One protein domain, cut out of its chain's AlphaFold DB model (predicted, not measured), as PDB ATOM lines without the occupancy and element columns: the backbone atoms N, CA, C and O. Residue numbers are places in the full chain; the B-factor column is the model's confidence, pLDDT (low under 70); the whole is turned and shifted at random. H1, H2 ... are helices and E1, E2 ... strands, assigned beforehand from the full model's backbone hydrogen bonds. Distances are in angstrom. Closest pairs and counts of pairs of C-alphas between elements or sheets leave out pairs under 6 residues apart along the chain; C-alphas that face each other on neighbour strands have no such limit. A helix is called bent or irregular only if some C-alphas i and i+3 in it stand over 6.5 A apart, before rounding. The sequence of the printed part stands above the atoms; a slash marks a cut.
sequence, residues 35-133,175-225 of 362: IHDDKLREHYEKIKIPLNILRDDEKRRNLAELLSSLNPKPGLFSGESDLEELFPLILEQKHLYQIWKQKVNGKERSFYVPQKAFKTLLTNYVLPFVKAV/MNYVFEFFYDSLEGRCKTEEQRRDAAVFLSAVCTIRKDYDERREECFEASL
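This is residues 35 to 133 and 175 to 225 of the 362 residues of the protein "Reverse transcriptase domain-containing protein" of Candidatus Pacearchaeota archaeon RBG_13_36_9 (UniProt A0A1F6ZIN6). The model is a compact knot of crossing helices from which a two-stranded hairpin sticks out as an arm at its tip, residues 103 to 108. H8 runs through the middle, H7 packs across it on one side, and H2 and H3 cross it elsewhere, while H6 touches H3 with a short part and H1 lies at the edge with few contacts; after H8 a long unnamed stretch loops out, residues 214 to 219 sticking out, and folds back. The printed part has 150 residues with eight named helices and two named strands, in the order H1 H2 H3 H4 H5 E1 E2 H6 H7 H8; E1 and E2 form one antiparallel sheet, and the class is mostly helix. The whole is compact, with a radius of gyration of the C-alphas of 16.1 A and spans of 49 by 37 by 31 A.

H1, residues 38 to 46, touches no helix; it is close to but not clearly touching H8, residues 193 to 207, the closest C-alphas being those of Tyr 44 and Val 201 at 7.3 A. H2, residues 50 to 55, touches H8 at a steep tilt of 66 degrees, opposite ways, closest at the C-alphas of Pro 50 and Ala 205, 5.7 A. H2 and H3, residues 57 to 70, only just touch, with 3 pairs of C-alphas within 8 A, and touch only at the corner, closest at Leu 54 and Arg 60, 5.0 A between C-alphas. With residues 59 to 63 alone H3 touches H8, about perpendicular at 78 degrees, the C-alphas of Leu 63 and Ala 199 being 6.1 A apart. H4, residues 80 to 84, touches H3, closest at the C-alphas of Ala 64 and Glu 80, 5.4 A; H5, residues 87 to 91, and H4 meet only through their link. E1, residues 97 to 104, and E2, residues 107 to 114, are an antiparallel hairpin, with N 98 and O 113 at 2.8 A and N 102 and O 109 at 2.9 A within hydrogen-bond range. H6, residues 116 to 132, is near E2 and has a kink of 26 degrees near residue 123; H6 and H3 only just touch, with 3 pairs of C-alphas within 8 A, closest at Leu 70 and Phe 129, 6.3 A. H7, residues 175 to 185, touches H8 with 16 pairs of C-alphas within 8 A at a steep tilt of 50 degrees, opposite ways, closest at Tyr 183 and Ala 200, 4.9 A. The helix packing is mostly crossed, with no touching pair that has a tilt at a shallow one. Every O i to N i+4 pair is within hydrogen-bond range in H1, H3, H4, H5, H7 and H8; H6 has 9 of 13, and H2 has 0 of 2, with 2 of 3 O i to N i+3 pairs within range.

H1 begins at C-alpha 38, (-54.605, -41.432, -5.061), and is 12.3 A long. H2 is only just irregular: C-alphas 50 and 53 are 6.7 A apart. H3 is 19.9 A long, E1 20.6 A and E2 22.6 A. H6, 23.6 A long, begins at C-alpha 116, (-28.619, -19.303, -19.024). H7 is 15.0 A long, and H8, 21.1 A long, ends at C-alpha 207, (-41.228, -24.956, -13.353).

The two C-alphas farthest apart are those of Gly 106 and Lys 191, 51.1 A. Residues 134 to 174 are not printed, and C-alphas 133 and 175 are 18.3 A apart across the cut. Of the links that are printed whole, none is long. Residues 208 to 225 hold no named element. Mean pLDDT of the printed part is 78.4; residues 35 to 50, 72 to 78, 89 to 94, 105 and 211 to 221 are under 70.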
ATOM      1  N   ILE A  35     -58.232 -33.423  -7.037       40.81
ATOM      2  CA  ILE A  35     -57.226 -34.476  -6.907       40.81
ATOM      3  C   ILE A  35     -57.647 -35.597  -7.857       40.81
ATOM      4  O   ILE A  35     -58.619 -36.315  -7.599       40.81
ATOM      5  N   HIS A  36     -56.941 -35.740  -8.974       52.22
ATOM      6  CA  HIS A  36     -56.994 -36.977  -9.735       52.22
ATOM      7  C   HIS A  36     -56.411 -38.088  -8.848       52.22
ATOM      8  O   HIS A  36     -55.331 -37.889  -8.303       52.22
ATOM      9  N   ASP A  37     -57.159 -39.198  -8.711       55.56
ATOM     10  CA  ASP A  37     -56.874 -40.523  -8.100       55.56
ATOM     11  C   ASP A  37     -55.620 -40.603  -7.196       55.56
ATOM     12  O   ASP A  37     -54.517 -40.301  -7.640       55.56
ATOM     13  N   ASP A  38     -55.734 -41.134  -5.971       61.09
ATOM     14  CA  ASP A  38     -54.605 -41.432  -5.061       61.09
ATOM     15  C   ASP A  38     -53.384 -42.063  -5.770       61.09
ATOM     16  O   ASP A  38     -52.238 -41.842  -5.376       61.09
ATOM     17  N   LYS A  39     -53.608 -42.784  -6.875       58.38
ATOM     18  CA  LYS A  39     -52.568 -43.308  -7.776       58.38
ATOM     19  C   LYS A  39     -51.671 -42.258  -8.441       58.38
ATOM     20  O   LYS A  39     -50.498 -42.547  -8.668       58.38
ATOM     21  N   LEU A  40     -52.180 -41.084  -8.808       61.16
ATOM     22  CA  LEU A  40     -51.395 -39.987  -9.395       61.16
ATOM     23  C   LEU A  40     -50.481 -39.356  -8.347       61.16
ATOM     24  O   LEU A  40     -49.296 -39.151  -8.616       61.16
ATOM     25  N   ARG A  41     -50.988 -39.179  -7.123       62.62
ATOM     26  CA  ARG A  41     -50.171 -38.779  -5.972       62.62
ATOM     27  C   ARG A  41     -49.107 -39.828  -5.645       62.62
ATOM     28  O   ARG A  41     -47.939 -39.489  -5.485       62.62
ATOM     29  N   GLU A  42     -49.475 -41.107  -5.616       65.94
ATOM     30  CA  GLU A  42     -48.532 -42.206  -5.375       65.94
ATOM     31  C   GLU A  42     -47.450 -42.286  -6.467       65.94
ATOM     32  O   GLU A  42     -46.283 -42.559  -6.185       65.94
ATOM     33  N   HIS A  43     -47.816 -42.036  -7.726       63.88
ATOM     34  CA  HIS A  43     -46.870 -41.999  -8.836       63.88
ATOM     35  C   HIS A  43     -45.869 -40.848  -8.688       63.88
ATOM     36  O   HIS A  43     -44.675 -41.060  -8.884       63.88
ATOM     37  N   TYR A  44     -46.331 -39.667  -8.279       60.41
ATOM     38  CA  TYR A  44     -45.463 -38.531  -7.983       60.41
ATOM     39  C   TYR A  44     -44.474 -38.838  -6.845       60.41
ATOM     40  O   TYR A  44     -43.267 -38.680  -7.025       60.41
ATOM     41  N   GLU A  45     -44.958 -39.367  -5.718       63.16
ATOM     42  CA  GLU A  45     -44.128 -39.731  -4.556       63.16
ATOM     43  C   GLU A  45     -43.066 -40.794  -4.892       63.16
ATOM     44  O   GLU A  45     -41.959 -40.804  -4.342       63.16
ATOM     45  N   LYS A  46     -43.361 -41.687  -5.847       61.34
ATOM     46  CA  LYS A  46     -42.396 -42.683  -6.343       61.34
ATOM     47  C   LYS A  46     -41.235 -42.047  -7.108       61.34
ATOM     48  O   LYS A  46     -40.136 -42.611  -7.126       61.34
ATOM     49  N   ILE A  47     -41.423 -40.869  -7.697       55.50
ATOM     50  CA  ILE A  47     -40.376 -40.154  -8.425       55.50
ATOM     51  C   ILE A  47     -39.596 -39.289  -7.421       55.50
ATOM     52  O   ILE A  47     -39.717 -38.070  -7.369       55.50
ATOM     53  N   LYS A  48     -38.732 -39.946  -6.628       48.09
ATOM     54  CA  LYS A  48     -37.888 -39.332  -5.571       48.09
ATOM     55  C   LYS A  48     -37.094 -38.094  -6.017       48.09
ATOM     56  O   LYS A  48     -36.709 -37.282  -5.180       48.09
ATOM     57  N   ILE A  49     -36.827 -37.963  -7.320       59.84
ATOM     58  CA  ILE A  49     -36.266 -36.770  -7.961       59.84
ATOM     59  C   ILE A  49     -36.982 -36.634  -9.312       59.84
ATOM     60  O   ILE A  49     -36.710 -37.444 -10.200       59.84
ATOM     61  N   PRO A  50     -37.876 -35.650  -9.498       63.06
ATOM     62  CA  PRO A  50     -38.697 -35.489 -10.706       63.06
ATOM     63  C   PRO A  50     -37.931 -35.483 -12.042       63.06
ATOM     64  O   PRO A  50     -38.484 -35.803 -13.087       63.06
ATOM     65  N   LEU A  51     -36.630 -35.176 -12.011       73.56
ATOM     66  CA  LEU A  51     -35.756 -35.154 -13.187       73.56
ATOM     67  C   LEU A  51     -35.054 -36.492 -13.480       73.56
ATOM     68  O   LEU A  51     -34.373 -36.611 -14.496       73.56
ATOM     69  N   ASN A  52     -35.247 -37.525 -12.650       76.12
ATOM     70  CA  ASN A  52     -34.730 -38.872 -12.921       76.12
ATOM     71  C   ASN A  52     -35.311 -39.481 -14.197       76.12
ATOM     72  O   ASN A  52     -34.674 -40.357 -14.773       76.12
ATOM     73  N   ILE A  53     -36.466 -38.994 -14.658       80.19
ATOM     74  CA  ILE A  53     -37.043 -39.372 -15.948       80.19
ATOM     75  C   ILE A  53     -36.048 -39.216 -17.104       80.19
ATOM     76  O   ILE A  53     -36.056 -40.015 -18.031       80.19
ATOM     77  N   LEU A  54     -35.144 -38.236 -17.028       82.50
ATOM     78  CA  LEU A  54     -34.147 -38.025 -18.072       82.50
ATOM     79  C   LEU A  54     -33.084 -39.132 -18.111       82.50
ATOM     80  O   LEU A  54     -32.483 -39.343 -19.159       82.50
ATOM     81  N   ARG A  55     -32.858 -39.857 -17.008       83.75
ATOM     82  CA  ARG A  55     -31.879 -40.960 -16.951       83.75
ATOM     83  C   ARG A  55     -32.321 -42.190 -17.743       83.75
ATOM     84  O   ARG A  55     -31.489 -43.042 -18.028       83.75
ATOM     85  N   ASP A  56     -33.607 -42.287 -18.053       87.38
ATOM     86  CA  ASP A  56     -34.170 -43.342 -18.882       87.38
ATOM     87  C   ASP A  56     -34.196 -42.875 -20.346       87.38
ATOM     88  O   ASP A  56     -34.826 -41.872 -20.688       87.38
ATOM     89  N   ASP A  57     -33.477 -43.588 -21.215       87.25
ATOM     90  CA  ASP A  57     -33.321 -43.225 -22.628       87.25
ATOM     91  C   ASP A  57     -34.634 -43.293 -23.417       87.25
ATOM     92  O   ASP A  57     -34.817 -42.562 -24.392       87.25
ATOM     93  N   GLU A  58     -35.557 -44.178 -23.045       89.06
ATOM     94  CA  GLU A  58     -36.864 -44.269 -23.692       89.06
ATOM     95  C   GLU A  58     -37.760 -43.113 -23.250       89.06
ATOM     96  O   GLU A  58     -38.310 -42.401 -24.096       89.06
ATOM     97  N   LYS A  59     -37.847 -42.858 -21.941       88.88
ATOM     98  CA  LYS A  59     -38.653 -41.746 -21.414       88.88
ATOM     99  C   LYS A  59     -38.132 -40.394 -21.898       88.88
ATOM    100  O   LYS A  59     -38.929 -39.540 -22.286       88.88
ATOM    101  N   ARG A  60     -36.808 -40.208 -21.963       88.56
ATOM    102  CA  ARG A  60     -36.188 -38.999 -22.528       88.56
ATOM    103  C   ARG A  60     -36.552 -38.800 -23.998       88.56
ATOM    104  O   ARG A  60     -36.946 -37.696 -24.366       88.56
ATOM    105  N   ARG A  61     -36.471 -39.852 -24.820       88.19
ATOM    106  CA  ARG A  61     -36.885 -39.812 -26.234       88.19
ATOM    107  C   ARG A  61     -38.349 -39.440 -26.395       88.19
ATOM    108  O   ARG A  61     -38.674 -38.537 -27.163       88.19
ATOM    109  N   ASN A  62     -39.220 -40.082 -25.620       88.38
ATOM    110  CA  ASN A  62     -40.657 -39.817 -25.638       88.38
ATOM    111  C   ASN A  62     -40.981 -38.375 -25.226       88.38
ATOM    112  O   ASN A  62     -41.887 -37.758 -25.793       88.38
ATOM    113  N   LEU A  63     -40.243 -37.830 -24.257       87.56
ATOM    114  CA  LEU A  63     -40.369 -36.442 -23.830       87.56
ATOM    115  C   LEU A  63     -39.858 -35.472 -24.903       87.56
ATOM    116  O   LEU A  63     -40.540 -34.497 -25.202       87.56
ATOM    117  N   ALA A  64     -38.698 -35.737 -25.506       86.50
ATOM    118  CA  ALA A  64     -38.154 -34.916 -26.584       86.50
ATOM    119  C   ALA A  64     -39.107 -34.871 -27.787       86.50
ATOM    120  O   ALA A  64     -39.382 -33.793 -28.320       86.50
ATOM    121  N   GLU A  65     -39.667 -36.014 -28.184       87.31
ATOM    122  CA  GLU A  65     -40.657 -36.085 -29.261       87.31
ATOM    123  C   GLU A  65     -41.896 -35.236 -28.932       87.31
ATOM    124  O   GLU A  65     -42.343 -34.439 -29.760       87.31
ATOM    125  N   LEU A  66     -42.417 -35.347 -27.704       87.56
ATOM    126  CA  LEU A  66     -43.560 -34.554 -27.254       87.56
ATOM    127  C   LEU A  66     -43.239 -33.052 -27.228       87.56
ATOM    128  O   LEU A  66     -43.984 -32.256 -27.785       87.56
ATOM    129  N   LEU A  67     -42.130 -32.633 -26.620       83.81
ATOM    130  CA  LEU A  67     -41.752 -31.216 -26.567       83.81
ATOM    131  C   LEU A  67     -41.545 -30.633 -27.972       83.81
ATOM    132  O   LEU A  67     -41.920 -29.485 -28.220       83.81
ATOM    133  N   SER A  68     -41.025 -31.440 -28.903       83.75
ATOM    134  CA  SER A  68     -40.919 -31.075 -30.319       83.75
ATOM    135  C   SER A  68     -42.291 -30.845 -30.948       83.75
ATOM    136  O   SER A  68     -42.477 -29.852 -31.649       83.75
ATOM    137  N   SER A  69     -43.259 -31.733 -30.694       83.81
ATOM    138  CA  SER A  69     -44.609 -31.639 -31.268       83.81
ATOM    139  C   SER A  69     -45.431 -30.490 -30.676       83.81
ATOM    140  O   SER A  69     -46.296 -29.931 -31.349       83.81
ATOM    141  N   LEU A  70     -45.130 -30.096 -29.438       77.38
ATOM    142  CA  LEU A  70     -45.742 -28.955 -28.761       77.38
ATOM    143  C   LEU A  70     -45.151 -27.606 -29.196       77.38
ATOM    144  O   LEU A  70     -45.735 -26.565 -28.881       77.38
ATOM    145  N   ASN A  71     -44.004 -27.594 -29.884       71.00
ATOM    146  CA  ASN A  71     -43.292 -26.366 -30.210       71.00
ATOM    147  C   ASN A  71     -43.955 -25.625 -31.389       71.00
ATOM    148  O   ASN A  71     -43.954 -26.120 -32.517       71.00
ATOM    149  N   PRO A  72     -44.457 -24.392 -31.186       59.59
ATOM    150  CA  PRO A  72     -45.096 -23.628 -32.254       59.59
ATOM    151  C   PRO A  72     -44.111 -23.102 -33.311       59.59
ATOM    152  O   PRO A  72     -44.547 -22.560 -34.326       59.59
ATOM    153  N   LYS A  73     -42.794 -23.204 -33.084       69.12
ATOM    154  CA  LYS A  73     -41.763 -22.760 -34.032       69.12
ATOM    155  C   LYS A  73     -40.814 -23.914 -34.384       69.12
ATOM    156  O   LYS A  73     -39.897 -24.197 -33.607       69.12
ATOM    157  N   PRO A  74     -40.993 -24.554 -35.557       60.94
ATOM    158  CA  PRO A  74     -40.110 -25.616 -36.027       60.94
ATOM    159  C   PRO A  74     -38.643 -25.161 -36.041       60.94
ATOM    160  O   PRO A  74     -38.344 -24.052 -36.480       60.94
ATOM    161  N   GLY A  75     -37.735 -26.013 -35.557       63.00
ATOM    162  CA  GLY A  75     -36.285 -25.778 -35.596       63.00
ATOM    163  C   GLY A  75     -35.686 -25.019 -34.407       63.00
ATOM    164  O   GLY A  75     -34.472 -24.857 -34.366       63.00
ATOM    165  N   LEU A  76     -36.492 -24.572 -33.435       64.75
ATOM    166  CA  LEU A  76     -35.952 -24.036 -32.178       64.75
ATOM    167  C   LEU A  76     -35.513 -25.137 -31.216       64.75
ATOM    168  O   LEU A  76     -34.552 -24.906 -30.503       64.75
ATOM    169  N   PHE A  77     -36.193 -26.290 -31.214       67.00
ATOM    170  CA  PHE A  77     -35.840 -27.438 -30.377       67.00
ATOM    171  C   PHE A  77     -34.993 -28.415 -31.183       67.00
ATOM    172  O   PHE A  77     -35.449 -28.898 -32.222       67.00
ATOM    173  N   SER A  78     -33.779 -28.701 -30.718       67.44
ATOM    174  CA  SER A  78     -32.870 -29.647 -31.378       67.44
ATOM    175  C   SER A  78     -33.181 -31.114 -31.040       67.44
ATOM    176  O   SER A  78     -32.510 -32.016 -31.533       67.44
ATOM    177  N   GLY A  79     -34.233 -31.369 -30.253       74.94
ATOM    178  CA  GLY A  79     -34.623 -32.716 -29.858       74.94
ATOM    179  C   GLY A  79     -33.969 -33.110 -28.538       74.94
ATOM    180  O   GLY A  79     -33.945 -32.346 -27.576       74.94
ATOM    181  N   GLU A  80     -33.423 -34.318 -28.495       77.50
ATOM    182  CA  GLU A  80     -32.755 -34.844 -27.304       77.50
ATOM    183  C   GLU A  80     -31.545 -34.013 -26.865       77.50
ATOM    184  O   GLU A  80     -31.339 -33.873 -25.664       77.50
ATOM    185  N   SER A  81     -30.804 -33.396 -27.792       78.19
ATOM    186  CA  SER A  81     -29.611 -32.598 -27.470       78.19
ATOM    187  C   SER A  81     -29.908 -31.410 -26.550       78.19
ATOM    188  O   SER A  81     -29.127 -31.136 -25.643       78.19
ATOM    189  N   ASP A  82     -31.067 -30.756 -26.692       78.19
ATOM    190  CA  ASP A  82     -31.468 -29.677 -25.775       78.19
ATOM    191  C   ASP A  82     -31.756 -30.205 -24.358       78.19
ATOM    192  O   ASP A  82     -31.539 -29.500 -23.371       78.19
ATOM    193  N   LEU A  83     -32.255 -31.442 -24.237       79.94
ATOM    194  CA  LEU A  83     -32.448 -32.087 -22.936       79.94
ATOM    195  C   LEU A  83     -31.119 -32.580 -22.362       79.94
ATOM    196  O   LEU A  83     -30.929 -32.495 -21.151       79.94
ATOM    197  N   GLU A  84     -30.195 -33.044 -23.203       78.75
ATOM    198  CA  GLU A  84     -28.843 -33.444 -22.806       78.75
ATOM    199  C   GLU A  84     -28.043 -32.275 -22.220       78.75
ATOM    200  O   GLU A  84     -27.307 -32.469 -21.255       78.75
ATOM    201  N   GLU A  85     -28.247 -31.039 -22.687       77.94
ATOM    202  CA  GLU A  85     -27.629 -29.854 -22.068       77.94
ATOM    203  C   GLU A  85     -28.052 -29.644 -20.602       77.94
ATOM    204  O   GLU A  85     -27.328 -29.017 -19.822       77.94
ATOM    205  N   LEU A  86     -29.205 -30.184 -20.192       74.69
ATOM    206  CA  LEU A  86     -29.657 -30.139 -18.800       74.69
ATOM    207  C   LEU A  86     -28.989 -31.209 -17.936       74.69
ATOM    208  O   LEU A  86     -28.964 -31.059 -16.713       74.69
ATOM    209  N   PHE A  87     -28.440 -32.275 -18.527       73.19
ATOM    210  CA  PHE A  87     -27.885 -33.399 -17.770       73.19
ATOM    211  C   PHE A  87     -26.771 -32.980 -16.827       73.19
ATOM    212  O   PHE A  87     -26.863 -33.354 -15.662       73.19
ATOM    213  N   PRO A  88     -25.756 -32.200 -17.244       71.00
ATOM    214  CA  PRO A  88     -24.720 -31.760 -16.321       71.00
ATOM    215  C   PRO A  88     -25.308 -30.996 -15.134       71.00
ATOM    216  O   PRO A  88     -24.945 -31.264 -13.997       71.00
ATOM    217  N   LEU A  89     -26.294 -30.121 -15.364       68.62
ATOM    218  CA  LEU A  89     -26.940 -29.361 -14.288       68.62
ATOM    219  C   LEU A  89     -27.683 -30.275 -13.304       68.62
ATOM    220  O   LEU A  89     -27.611 -30.076 -12.094       68.62
ATOM    221  N   ILE A  90     -28.365 -31.296 -13.823       68.12
ATOM    222  CA  ILE A  90     -29.177 -32.236 -13.043       68.12
ATOM    223  C   ILE A  90     -28.303 -33.265 -12.312       68.12
ATOM    224  O   ILE A  90     -28.555 -33.578 -11.149       68.12
ATOM    225  N   LEU A  91     -27.271 -33.790 -12.972       66.06
ATOM    226  CA  LEU A  91     -26.341 -34.781 -12.426       66.06
ATOM    227  C   LEU A  91     -25.405 -34.172 -11.384       66.06
ATOM    228  O   LEU A  91     -25.147 -34.805 -10.363       66.06
ATOM    229  N   GLU A  92     -24.945 -32.941 -11.605       63.81
ATOM    230  CA  GLU A  92     -24.104 -32.203 -10.656       63.81
ATOM    231  C   GLU A  92     -24.915 -31.593  -9.501       63.81
ATOM    232  O   GLU A  92     -24.345 -30.892  -8.669       63.81
ATOM    233  N   GLN A  93     -26.235 -31.833  -9.454       60.09
ATOM    234  CA  GLN A  93     -27.167 -31.250  -8.480       60.09
ATOM    235  C   GLN A  93     -27.061 -29.719  -8.388       60.09
ATOM    236  O   GLN A  93     -27.335 -29.118  -7.349       60.09
ATOM    237  N   LYS A  94     -26.660 -29.059  -9.479       63.12
ATOM    238  CA  LYS A  94     -26.591 -27.600  -9.523       63.12
ATOM    239  C   LYS A  94     -28.010 -27.047  -9.581       63.12
ATOM    240  O   LYS A  94     -28.822 -27.470 -10.401       63.12
ATOM    241  N   HIS A  95     -28.304 -26.054  -8.743       72.00
ATOM    242  CA  HIS A  95     -29.610 -25.395  -8.754       72.00
ATOM    243  C   HIS A  95     -29.902 -24.808 -10.138       72.00
ATOM    244  O   HIS A  95     -29.138 -23.990 -10.640       72.00
ATOM    245  N   LEU A  96     -31.035 -25.158 -10.747       81.75
ATOM    246  CA  LEU A  96     -31.436 -24.642 -12.067       81.75
ATOM    247  C   LEU A  96     -31.706 -23.122 -12.069       81.75
ATOM    248  O   LEU A  96     -31.756 -22.481 -13.123       81.75
ATOM    249  N   TYR A  97     -31.826 -22.538 -10.876       85.19
ATOM    250  CA  TYR A  97     -32.065 -21.125 -10.630       85.19
ATOM    251  C   TYR A  97     -30.937 -20.508  -9.801       85.19
ATOM    252  O   TYR A  97     -30.372 -21.139  -8.914       85.19
ATOM    253  N   GLN A  98     -30.649 -19.240 -10.072       86.44
ATOM    254  CA  GLN A  98     -29.836 -18.367  -9.232       86.44
ATOM    255  C   GLN A  98     -30.749 -17.544  -8.328       86.44
ATOM    256  O   GLN A  98     -31.775 -17.037  -8.786       86.44
ATOM    257  N   ILE A  99     -30.354 -17.367  -7.069       87.69
ATOM    258  CA  ILE A  99     -31.109 -16.571  -6.100       87.69
ATOM    259  C   ILE A  99     -30.596 -15.132  -6.117       87.69
ATOM    260  O   ILE A  99     -29.410 -14.874  -5.918       87.69
ATOM    261  N   TRP A 100     -31.508 -14.191  -6.323       88.19
ATOM    262  CA  TRP A 100     -31.269 -12.755  -6.301       88.19
ATOM    263  C   TRP A 100     -32.072 -12.144  -5.163       88.19
ATOM    264  O   TRP A 100     -33.300 -12.194  -5.167       88.19
ATOM    265  N   LYS A 101     -31.396 -11.551  -4.183       87.75
ATOM    266  CA  LYS A 101     -32.054 -10.894  -3.050       87.75
ATOM    267  C   LYS A 101     -32.166  -9.397  -3.297       87.75
ATOM    268  O   LYS A 101     -31.181  -8.745  -3.634       87.75
ATOM    269  N   GLN A 102     -33.357  -8.843  -3.104       87.06
ATOM    270  CA  GLN A 102     -33.603  -7.408  -3.217       87.06
ATOM    271  C   GLN A 102     -34.415  -6.913  -2.023       87.06
ATOM    272  O   GLN A 102     -35.448  -7.487  -1.680       87.06
ATOM    273  N   LYS A 103     -33.994  -5.799  -1.420       85.44
ATOM    274  CA  LYS A 103     -34.808  -5.097  -0.424       85.44
ATOM    275  C   LYS A 103     -35.864  -4.247  -1.127       85.44
ATOM    276  O   LYS A 103     -35.541  -3.292  -1.826       85.44
ATOM    277  N   VAL A 104     -37.130  -4.585  -0.914       75.81
ATOM    278  CA  VAL A 104     -38.298  -3.845  -1.396       75.81
ATOM    279  C   VAL A 104     -39.090  -3.385  -0.178       75.81
ATOM    280  O   VAL A 104     -39.646  -4.196   0.557       75.81
ATOM    281  N   ASN A 105     -39.145  -2.068   0.043       69.69
ATOM    282  CA  ASN A 105     -39.867  -1.455   1.167       69.69
ATOM    283  C   ASN A 105     -39.429  -1.996   2.540       69.69
ATOM    284  O   ASN A 105     -40.265  -2.338   3.369       69.69
ATOM    285  N   GLY A 106     -38.117  -2.128   2.752       79.19
ATOM    286  CA  GLY A 106     -37.547  -2.651   3.998       79.19
ATOM    287  C   GLY A 106     -37.622  -4.175   4.149       79.19
ATOM    288  O   GLY A 106     -36.906  -4.723   4.979       79.19
ATOM    289  N   LYS A 107     -38.404  -4.873   3.315       76.00
ATOM    290  CA  LYS A 107     -38.488  -6.340   3.302       76.00
ATOM    291  C   LYS A 107     -37.551  -6.918   2.248       76.00
ATOM    292  O   LYS A 107     -37.542  -6.463   1.106       76.00
ATOM    293  N   GLU A 108     -36.763  -7.921   2.615       83.75
ATOM    294  CA  GLU A 108     -35.967  -8.686   1.654       83.75
ATOM    295  C   GLU A 108     -36.876  -9.652   0.880       83.75
ATOM    296  O   GLU A 108     -37.677 -10.374   1.472       83.75
ATOM    297  N   ARG A 109     -36.767  -9.651  -0.449       82.12
ATOM    298  CA  ARG A 109     -37.418 -10.611  -1.346       82.12
ATOM    299  C   ARG A 109     -36.358 -11.392  -2.101       82.12
ATOM    300  O   ARG A 109     -35.357 -10.816  -2.520       82.12
ATOM    301  N   SER A 110     -36.594 -12.688  -2.268       85.50
ATOM    302  CA  SER A 110     -35.721 -13.578  -3.033       85.50
ATOM    303  C   SER A 110     -36.373 -13.899  -4.372       85.50
ATOM    304  O   SER A 110     -37.454 -14.478  -4.406       85.50
ATOM    305  N   PHE A 111     -35.705 -13.536  -5.458       87.19
ATOM    306  CA  PHE A 111     -36.071 -13.883  -6.824       87.19
ATOM    307  C   PHE A 111     -35.222 -15.052  -7.301       87.19
ATOM    308  O   PHE A 111     -34.018 -15.095  -7.060       87.19
ATOM    309  N   TYR A 112     -35.834 -15.977  -8.022       88.75
ATOM    310  CA  TYR A 112     -35.191 -17.174  -8.535       88.75
ATOM    311  C   TYR A 112     -35.146 -17.065 -10.054       88.75
ATOM    312  O   TYR A 112     -36.141 -17.247 -10.758       88.75
ATOM    313  N   VAL A 113     -33.970 -16.716 -10.564       88.56
ATOM    314  CA  VAL A 113     -33.741 -16.427 -11.979       88.56
ATOM    315  C   VAL A 113     -33.129 -17.661 -12.640       88.56
ATOM    316  O   VAL A 113     -32.095 -18.133 -12.172       88.56
ATOM    317  N   PRO A 114     -33.721 -18.208 -13.716       88.00
ATOM    318  CA  PRO A 114     -33.191 -19.410 -14.349       88.00
ATOM    319  C   PRO A 114     -31.788 -19.166 -14.919       88.00
ATOM    320  O   PRO A 114     -31.528 -18.122 -15.527       88.00
ATOM    321  N   GLN A 115     -30.891 -20.143 -14.751       85.88
ATOM    322  CA  GLN A 115     -29.555 -20.110 -15.359       85.88
ATOM    323  C   GLN A 115     -29.637 -20.050 -16.889       85.88
ATOM    324  O   GLN A 115     -30.630 -20.470 -17.472       85.88
ATOM    325  N   LYS A 116     -28.589 -19.566 -17.570       83.12
ATOM    326  CA  LYS A 116     -28.619 -19.303 -19.024       83.12
ATOM    327  C   LYS A 116     -29.106 -20.496 -19.861       83.12
ATOM    328  O   LYS A 116     -30.021 -20.310 -20.656       83.12
ATOM    329  N   ALA A 117     -28.528 -21.686 -19.671       76.19
ATOM    330  CA  ALA A 117     -28.926 -22.894 -20.406       76.19
ATOM    331  C   ALA A 117     -30.393 -23.263 -20.124       76.19
ATOM    332  O   ALA A 117     -31.193 -23.472 -21.031       76.19
ATOM    333  N   PHE A 118     -30.788 -23.201 -18.854       85.12
ATOM    334  CA  PHE A 118     -32.146 -23.512 -18.429       85.12
ATOM    335  C   PHE A 118     -33.194 -22.482 -18.880       85.12
ATOM    336  O   PHE A 118     -34.328 -22.816 -19.223       85.12
ATOM    337  N   LYS A 119     -32.807 -21.208 -18.950       87.81
ATOM    338  CA  LYS A 119     -33.646 -20.116 -19.442       87.81
ATOM    339  C   LYS A 119     -34.055 -20.345 -20.893       87.81
ATOM    340  O   LYS A 119     -35.185 -20.001 -21.238       87.81
ATOM    341  N   THR A 120     -33.174 -20.909 -21.720       83.56
ATOM    342  CA  THR A 120     -33.492 -21.279 -23.106       83.56
ATOM    343  C   THR A 120     -34.636 -22.283 -23.133       83.56
ATOM    344  O   THR A 120     -35.644 -22.008 -23.781       83.56
ATOM    345  N   LEU A 121     -34.545 -23.365 -22.349       84.75
ATOM    346  CA  LEU A 121     -35.602 -24.375 -22.249       84.75
ATOM    347  C   LEU A 121     -36.952 -23.744 -21.861       84.75
ATOM    348  O   LEU A 121     -37.968 -23.909 -22.543       84.75
ATOM    349  N   LEU A 122     -36.946 -22.970 -20.773       89.75
ATOM    350  CA  LEU A 122     -38.146 -22.324 -20.251       89.75
ATOM    351  C   LEU A 122     -38.749 -21.326 -21.243       89.75
ATOM    352  O   LEU A 122     -39.961 -21.293 -21.428       89.75
ATOM    353  N   THR A 123     -37.923 -20.505 -21.889       87.81
ATOM    354  CA  THR A 123     -38.403 -19.412 -22.750       87.81
ATOM    355  C   THR A 123     -38.843 -19.906 -24.123       87.81
ATOM    356  O   THR A 123     -39.806 -19.372 -24.674       87.81
ATOM    357  N   ASN A 124     -38.155 -20.904 -24.677       83.62
ATOM    358  CA  ASN A 124     -38.373 -21.344 -26.051       83.62
ATOM    359  C   ASN A 124     -39.382 -22.486 -26.166       83.62
ATOM    360  O   ASN A 124     -39.996 -22.607 -27.223       83.62
ATOM    361  N   TYR A 125     -39.591 -23.281 -25.109       82.25
ATOM    362  CA  TYR A 125     -40.460 -24.467 -25.186       82.25
ATOM    363  C   TYR A 125     -41.586 -24.428 -24.164       82.25
ATOM    364  O   TYR A 125     -42.757 -24.497 -24.536       82.25
ATOM    365  N   VAL A 126     -41.254 -24.237 -22.887       90.88
ATOM    366  CA  VAL A 126     -42.271 -24.285 -21.828       90.88
ATOM    367  C   VAL A 126     -43.192 -23.069 -21.905       90.88
ATOM    368  O   VAL A 126     -44.410 -23.217 -21.915       90.88
ATOM    369  N   LEU A 127     -42.643 -21.857 -22.026       92.75
ATOM    370  CA  LEU A 127     -43.442 -20.633 -22.068       92.75
ATOM    371  C   LEU A 127     -44.413 -20.594 -23.259       92.75
ATOM    372  O   LEU A 127     -45.569 -20.232 -23.035       92.75
ATOM    373  N   PRO A 128     -44.017 -20.938 -24.503       90.69
ATOM    374  CA  PRO A 128     -44.954 -20.971 -25.622       90.69
ATOM    375  C   PRO A 128     -46.042 -22.030 -25.452       90.69
ATOM    376  O   PRO A 128     -47.198 -21.725 -25.733       90.69
ATOM    377  N   PHE A 129     -45.700 -23.219 -24.942       90.88
ATOM    378  CA  PHE A 129     -46.687 -24.252 -24.622       90.88
ATOM    379  C   PHE A 129     -47.712 -23.741 -23.601       90.88
ATOM    380  O   PHE A 129     -48.912 -23.756 -23.870       90.88
ATOM    381  N   VAL A 130     -47.242 -23.198 -22.473       94.62
ATOM    382  CA  VAL A 130     -48.107 -22.637 -21.427       94.62
ATOM    383  C   VAL A 130     -48.980 -21.524 -22.006       94.62
ATOM    384  O   VAL A 130     -50.185 -21.514 -21.793       94.62
ATOM    385  N   LYS A 131     -48.417 -20.612 -22.807       93.12
ATOM    386  CA  LYS A 131     -49.176 -19.515 -23.431       93.12
ATOM    387  C   LYS A 131     -50.188 -19.962 -24.486       93.12
ATOM    388  O   LYS A 131     -51.093 -19.184 -24.776       93.12
ATOM    389  N   ALA A 132     -50.045 -21.162 -25.046       91.25
ATOM    390  CA  ALA A 132     -51.044 -21.746 -25.935       91.25
ATOM    391  C   ALA A 132     -52.285 -22.235 -25.170       91.25
ATOM    392  O   ALA A 132     -53.348 -22.368 -25.772       91.25
ATOM    393  N   VAL A 133     -52.171 -22.468 -23.858       92.44
ATOM    394  CA  VAL A 133     -53.327 -22.683 -22.983       92.44
ATOM    395  C   VAL A 133     -53.985 -21.322 -22.714       92.44
ATOM    396  O   VAL A 133     -53.297 -20.391 -22.266       92.44
ATOM    397  N   MET A 175     -46.074 -27.782  -6.314       87.25
ATOM    398  CA  MET A 175     -45.786 -28.682  -7.419       87.25
ATOM    399  C   MET A 175     -46.970 -29.576  -7.775       87.25
ATOM    400  O   MET A 175     -47.121 -29.880  -8.953       87.25
ATOM    401  N   ASN A 176     -47.829 -29.928  -6.815       86.00
ATOM    402  CA  ASN A 176     -49.039 -30.703  -7.084       86.00
ATOM    403  C   ASN A 176     -49.984 -29.939  -8.019       86.00
ATOM    404  O   ASN A 176     -50.376 -30.467  -9.056       86.00
ATOM    405  N   TYR A 177     -50.249 -28.661  -7.742       87.81
ATOM    406  CA  TYR A 177     -51.107 -27.853  -8.614       87.81
ATOM    407  C   TYR A 177     -50.473 -27.543  -9.966       87.81
ATOM    408  O   TYR A 177     -51.153 -27.482 -10.990       87.81
ATOM    409  N   VAL A 178     -49.153 -27.343  -9.991       93.56
ATOM    410  CA  VAL A 178     -48.419 -27.166 -11.249       93.56
ATOM    411  C   VAL A 178     -48.483 -28.449 -12.087       93.56
ATOM    412  O   VAL A 178     -48.671 -28.374 -13.303       93.56
ATOM    413  N   PHE A 179     -48.387 -29.611 -11.442       92.06
ATOM    414  CA  PHE A 179     -48.535 -30.919 -12.069       92.06
ATOM    415  C   PHE A 179     -49.925 -31.132 -12.639       92.06
ATOM    416  O   PHE A 179     -50.020 -31.476 -13.815       92.06
ATOM    417  N   GLU A 180     -50.979 -30.867 -11.873       89.44
ATOM    418  CA  GLU A 180     -52.361 -30.956 -12.356       89.44
ATOM    419  C   GLU A 180     -52.576 -30.066 -13.580       89.44
ATOM    420  O   GLU A 180     -53.049 -30.538 -14.613       89.44
ATOM    421  N   PHE A 181     -52.112 -28.814 -13.522       94.69
ATOM    422  CA  PHE A 181     -52.171 -27.903 -14.663       94.69
ATOM    423  C   PHE A 181     -51.504 -28.494 -15.916       94.69
ATOM    424  O   PHE A 181     -52.095 -28.469 -17.002       94.69
ATOM    425  N   PHE A 182     -50.277 -29.011 -15.800       95.19
ATOM    426  CA  PHE A 182     -49.574 -29.590 -16.947       95.19
ATOM    427  C   PHE A 182     -50.230 -30.876 -17.431       95.19
ATOM    428  O   PHE A 182     -50.368 -31.070 -18.639       95.19
ATOM    429  N   TYR A 183     -50.645 -31.732 -16.507       93.69
ATOM    430  CA  TYR A 183     -51.316 -32.980 -16.806       93.69
ATOM    431  C   TYR A 183     -52.598 -32.715 -17.597       93.69
ATOM    432  O   TYR A 183     -52.749 -33.262 -18.687       93.69
ATOM    433  N   ASP A 184     -53.472 -31.819 -17.143       92.56
ATOM    434  CA  ASP A 184     -54.695 -31.432 -17.857       92.56
ATOM    435  C   ASP A 184     -54.385 -30.771 -19.209       92.56
ATOM    436  O   ASP A 184     -54.950 -31.146 -20.236       92.56
ATOM    437  N   SER A 185     -53.396 -29.877 -19.263       93.75
ATOM    438  CA  SER A 185     -53.003 -29.186 -20.507       93.75
ATOM    439  C   SER A 185     -52.436 -30.113 -21.594       93.75
ATOM    440  O   SER A 185     -52.381 -29.736 -22.772       93.75
ATOM    441  N   LEU A 186     -51.980 -31.309 -21.214       93.69
ATOM    442  CA  LEU A 186     -51.441 -32.335 -22.106       93.69
ATOM    443  C   LEU A 186     -52.503 -33.327 -22.611       93.69
ATOM    444  O   LEU A 186     -52.169 -34.225 -23.393       93.69
ATOM    445  N   GLU A 187     -53.766 -33.179 -22.201       91.69
ATOM    446  CA  GLU A 187     -54.860 -34.029 -22.667       91.69
ATOM    447  C   GLU A 187     -54.979 -34.022 -24.199       91.69
ATOM    448  O   GLU A 187     -54.925 -32.977 -24.850       91.69
ATOM    449  N   GLY A 188     -55.089 -35.216 -24.790       91.44
ATOM    450  CA  GLY A 188     -55.165 -35.397 -26.244       91.44
ATOM    451  C   GLY A 188     -53.869 -35.091 -27.009       91.44
ATOM    452  O   GLY A 188     -53.852 -35.216 -28.231       91.44
ATOM    453  N   ARG A 189     -52.779 -34.711 -26.323       90.62
ATOM    454  CA  ARG A 189     -51.474 -34.400 -26.941       90.62
ATOM    455  C   ARG A 189     -50.436 -35.510 -26.789       90.62
ATOM    456  O   ARG A 189     -49.405 -35.474 -27.455       90.62
ATOM    457  N   CYS A 190     -50.699 -36.480 -25.919       92.44
ATOM    458  CA  CYS A 190     -49.809 -37.605 -25.642       92.44
ATOM    459  C   CYS A 190     -50.356 -38.895 -26.264       92.44
ATOM    460  O   CYS A 190     -51.568 -39.098 -26.323       92.44
ATOM    461  N   LYS A 191     -49.458 -39.782 -26.706       93.31
ATOM    462  CA  LYS A 191     -49.803 -41.088 -27.300       93.31
ATOM    463  C   LYS A 191     -50.306 -42.076 -26.253       93.31
ATOM    464  O   LYS A 191     -51.128 -42.936 -26.555       93.31
ATOM    465  N   THR A 192     -49.778 -41.973 -25.035       92.81
ATOM    466  CA  THR A 192     -50.113 -42.846 -23.913       92.81
ATOM    467  C   THR A 192     -50.318 -42.032 -22.643       92.81
ATOM    468  O   THR A 192     -49.798 -40.926 -22.485       92.81
ATOM    469  N   GLU A 193     -51.064 -42.617 -21.715       90.88
ATOM    470  CA  GLU A 193     -51.275 -42.074 -20.376       90.88
ATOM    471  C   GLU A 193     -49.963 -41.978 -19.577       90.88
ATOM    472  O   GLU A 193     -49.731 -41.006 -18.864       90.88
ATOM    473  N   GLU A 194     -49.056 -42.944 -19.747       89.44
ATOM    474  CA  GLU A 194     -47.726 -42.884 -19.137       89.44
ATOM    475  C   GLU A 194     -46.921 -41.690 -19.663       89.44
ATOM    476  O   GLU A 194     -46.405 -40.922 -18.859       89.44
ATOM    477  N   GLN A 195     -46.896 -41.466 -20.984       90.31
ATOM    478  CA  GLN A 195     -46.204 -40.316 -21.577       90.31
ATOM    479  C   GLN A 195     -46.758 -38.987 -21.043       90.31
ATOM    480  O   GLN A 195     -45.988 -38.064 -20.779       90.31
ATOM    481  N   ARG A 196     -48.082 -38.890 -20.856       92.38
ATOM    482  CA  ARG A 196     -48.739 -37.708 -20.277       92.38
ATOM    483  C   ARG A 196     -48.257 -37.435 -18.855       92.38
ATOM    484  O   ARG A 196     -47.898 -36.300 -18.545       92.38
ATOM    485  N   ARG A 197     -48.222 -38.465 -18.004       89.75
ATOM    486  CA  ARG A 197     -47.744 -38.359 -16.613       89.75
ATOM    487  C   ARG A 197     -46.281 -37.963 -16.559       89.75
ATOM    488  O   ARG A 197     -45.940 -36.980 -15.908       89.75
ATOM    489  N   ASP A 198     -45.448 -38.685 -17.290       89.19
ATOM    490  CA  ASP A 198     -44.009 -38.468 -17.396       89.19
ATOM    491  C   ASP A 198     -43.686 -37.021 -17.814       89.19
ATOM    492  O   ASP A 198     -42.879 -36.331 -17.181       89.19
ATOM    493  N   ALA A 199     -44.382 -36.514 -18.833       91.38
ATOM    494  CA  ALA A 199     -44.231 -35.141 -19.296       91.38
ATOM    495  C   ALA A 199     -44.734 -34.104 -18.286       91.38
ATOM    496  O   ALA A 199     -44.065 -33.092 -18.072       91.38
ATOM    497  N   ALA A 200     -45.873 -34.345 -17.633       92.31
ATOM    498  CA  ALA A 200     -46.394 -33.451 -16.605       92.31
ATOM    499  C   ALA A 200     -45.455 -33.366 -15.392       92.31
ATOM    500  O   ALA A 200     -45.192 -32.265 -14.900       92.31
ATOM    501  N   VAL A 201     -44.878 -34.490 -14.952       88.88
ATOM    502  CA  VAL A 201     -43.864 -34.516 -13.883       88.88
ATOM    503  C   VAL A 201     -42.650 -33.693 -14.290       88.88
ATOM    504  O   VAL A 201     -42.228 -32.815 -13.534       88.88
ATOM    505  N   PHE A 202     -42.113 -33.935 -15.490       89.62
ATOM    506  CA  PHE A 202     -40.959 -33.199 -15.993       89.62
ATOM    507  C   PHE A 202     -41.225 -31.689 -16.053       89.62
ATOM    508  O   PHE A 202     -40.451 -30.908 -15.499       89.62
ATOM    509  N   LEU A 203     -42.327 -31.270 -16.684       92.44
ATOM    510  CA  LEU A 203     -42.684 -29.858 -16.840       92.44
ATOM    511  C   LEU A 203     -42.876 -29.168 -15.486       92.44
ATOM    512  O   LEU A 203     -42.416 -28.044 -15.288       92.44
ATOM    513  N   SER A 204     -43.476 -29.863 -14.523       91.88
ATOM    514  CA  SER A 204     -43.642 -29.348 -13.163       91.88
ATOM    515  C   SER A 204     -42.314 -29.198 -12.444       91.88
ATOM    516  O   SER A 204     -42.080 -28.191 -11.777       91.88
ATOM    517  N   ALA A 205     -41.414 -30.168 -12.613       87.25
ATOM    518  CA  ALA A 205     -40.095 -30.166 -11.995       87.25
ATOM    519  C   ALA A 205     -39.252 -28.984 -12.460       87.25
ATOM    520  O   ALA A 205     -38.589 -28.339 -11.656       87.25
ATOM    521  N   VAL A 206     -39.293 -28.689 -13.760       88.00
ATOM    522  CA  VAL A 206     -38.554 -27.560 -14.331       88.00
ATOM    523  C   VAL A 206     -39.241 -26.214 -14.063       88.00
ATOM    524  O   VAL A 206     -38.615 -25.168 -14.200       88.00
ATOM    525  N   CYS A 207     -40.515 -26.197 -13.676       91.88
ATOM    526  CA  CYS A 207     -41.228 -24.956 -13.353       91.88
ATOM    527  C   CYS A 207     -41.239 -24.619 -11.864       91.88
ATOM    528  O   CYS A 207     -41.643 -23.510 -11.516       91.88
ATOM    529  N   THR A 208     -40.829 -25.544 -11.000       90.50
ATOM    530  CA  THR A 208     -40.869 -25.378  -9.548       90.50
ATOM    531  C   THR A 208     -39.479 -25.447  -8.940       90.50
ATOM    532  O   THR A 208     -38.527 -25.958  -9.527       90.50
ATOM    533  N   ILE A 209     -39.358 -24.890  -7.745       85.88
ATOM    534  CA  ILE A 209     -38.149 -24.939  -6.938       85.88
ATOM    535  C   ILE A 209     -38.495 -25.473  -5.561       85.88
ATOM    536  O   ILE A 209     -39.505 -25.096  -4.968       85.88
ATOM    537  N   ARG A 210     -37.624 -26.325  -5.030       79.31
ATOM    538  CA  ARG A 210     -37.571 -26.536  -3.588       79.31
ATOM    539  C   ARG A 210     -36.794 -25.363  -3.027       79.31
ATOM    540  O   ARG A 210     -35.677 -25.107  -3.471       79.31
ATOM    541  N   LYS A 211     -37.402 -24.610  -2.116       67.12
ATOM    542  CA  LYS A 211     -36.596 -23.726  -1.282       67.12
ATOM    543  C   LYS A 211     -35.739 -24.640  -0.434       67.12
ATOM    544  O   LYS A 211     -36.280 -25.548   0.196       67.12
ATOM    545  N   ASP A 212     -34.431 -24.445  -0.507       55.59
ATOM    546  CA  ASP A 212     -33.500 -25.229   0.282       55.59
ATOM    547  C   ASP A 212     -33.966 -25.222   1.733       55.59
ATOM    548  O   ASP A 212     -34.414 -24.195   2.251       55.59
ATOM    549  N   TYR A 213     -33.930 -26.413   2.316       42.56
ATOM    550  CA  TYR A 213     -34.197 -26.705   3.711       42.56
ATOM    551  C   TYR A 213     -33.572 -25.602   4.581       42.56
ATOM    552  O   TYR A 213     -32.352 -25.522   4.706       42.56
ATOM    553  N   ASP A 214     -34.390 -24.697   5.124       42.28
ATOM    554  CA  ASP A 214     -33.917 -23.835   6.201       42.28
ATOM    555  C   ASP A 214     -33.810 -24.759   7.405       42.28
ATOM    556  O   ASP A 214     -34.827 -25.105   7.992       42.28
ATOM    557  N   GLU A 215     -32.600 -25.194   7.756       37.25
ATOM    558  CA  GLU A 215     -32.348 -26.107   8.885       37.25
ATOM    559  C   GLU A 215     -32.975 -25.618  10.210       37.25
ATOM    560  O   GLU A 215     -33.124 -26.393  11.148       37.25
ATOM    561  N   ARG A 216     -33.370 -24.338  10.297       45.12
ATOM    562  CA  ARG A 216     -34.065 -23.740  11.449       45.12
ATOM    563  C   ARG A 216     -35.581 -23.940  11.458       45.12
ATOM    564  O   ARG A 216     -36.216 -23.661  12.471       45.12
ATOM    565  N   ARG A 217     -36.170 -24.359  10.344       45.44
ATOM    566  CA  ARG A 217     -37.595 -24.651  10.199       45.44
ATOM    567  C   ARG A 217     -37.683 -26.103   9.758       45.44
ATOM    568  O   ARG A 217     -37.471 -26.395   8.592       45.44
ATOM    569  N   GLU A 218     -37.999 -27.009  10.683       39.12
ATOM    570  CA  GLU A 218     -38.185 -28.458  10.447       39.12
ATOM    571  C   GLU A 218     -39.296 -28.805   9.420       39.12
ATOM    572  O   GLU A 218     -39.716 -29.952   9.295       39.12
ATOM    573  N   GLU A 219     -39.779 -27.830   8.654       44.84
ATOM    574  CA  GLU A 219     -40.803 -27.972   7.636       44.84
ATOM    575  C   GLU A 219     -40.142 -28.023   6.254       44.84
ATOM    576  O   GLU A 219     -39.648 -27.028   5.717       44.84
ATOM    577  N   CYS A 220     -40.152 -29.214   5.653       44.00
ATOM    578  CA  CYS A 220     -39.889 -29.378   4.230       44.00
ATOM    579  C   CYS A 220     -40.907 -28.545   3.440       44.00
ATOM    580  O   CYS A 220     -42.053 -28.961   3.286       44.00
ATOM    581  N   PHE A 221     -40.503 -27.388   2.912       54.28
ATOM    582  CA  PHE A 221     -41.340 -26.679   1.951       54.28
ATOM    583  C   PHE A 221     -41.496 -27.550   0.701       54.28
ATOM    584  O   PHE A 221     -40.512 -27.887   0.031       54.28
ATOM    585  N   GLU A 222     -42.741 -27.912   0.390       74.38
ATOM    586  CA  GLU A 222     -43.090 -28.492  -0.902       74.38
ATOM    587  C   GLU A 222     -42.559 -27.590  -2.027       74.38
ATOM    588  O   GLU A 222     -42.500 -26.363  -1.899       74.38
ATOM    589  N   ALA A 223     -42.133 -28.197  -3.138       85.12
ATOM    590  CA  ALA A 223     -41.666 -27.426  -4.281       85.12
ATOM    591  C   ALA A 223     -42.786 -26.495  -4.769       85.12
ATOM    592  O   ALA A 223     -43.938 -26.913  -4.853       85.12
ATOM    593  N   SER A 224     -42.462 -25.245  -5.098       90.50
ATOM    594  CA  SER A 224     -43.445 -24.243  -5.530       90.50
ATOM    595  C   SER A 224     -42.936 -23.449  -6.724       90.50
ATOM    596  O   SER A 224     -41.756 -23.522  -7.080       90.50
ATOM    597  N   LEU A 225     -43.801 -22.650  -7.344       93.25
ATOM    598  CA  LEU A 225     -43.362 -21.739  -8.395       93.25
ATOM    599  C   LEU A 225     -42.325 -20.720  -7.857       93.25
ATOM    600  O   LEU A 225     -42.517 -20.146  -6.781       93.25
TER     601      LEU A 225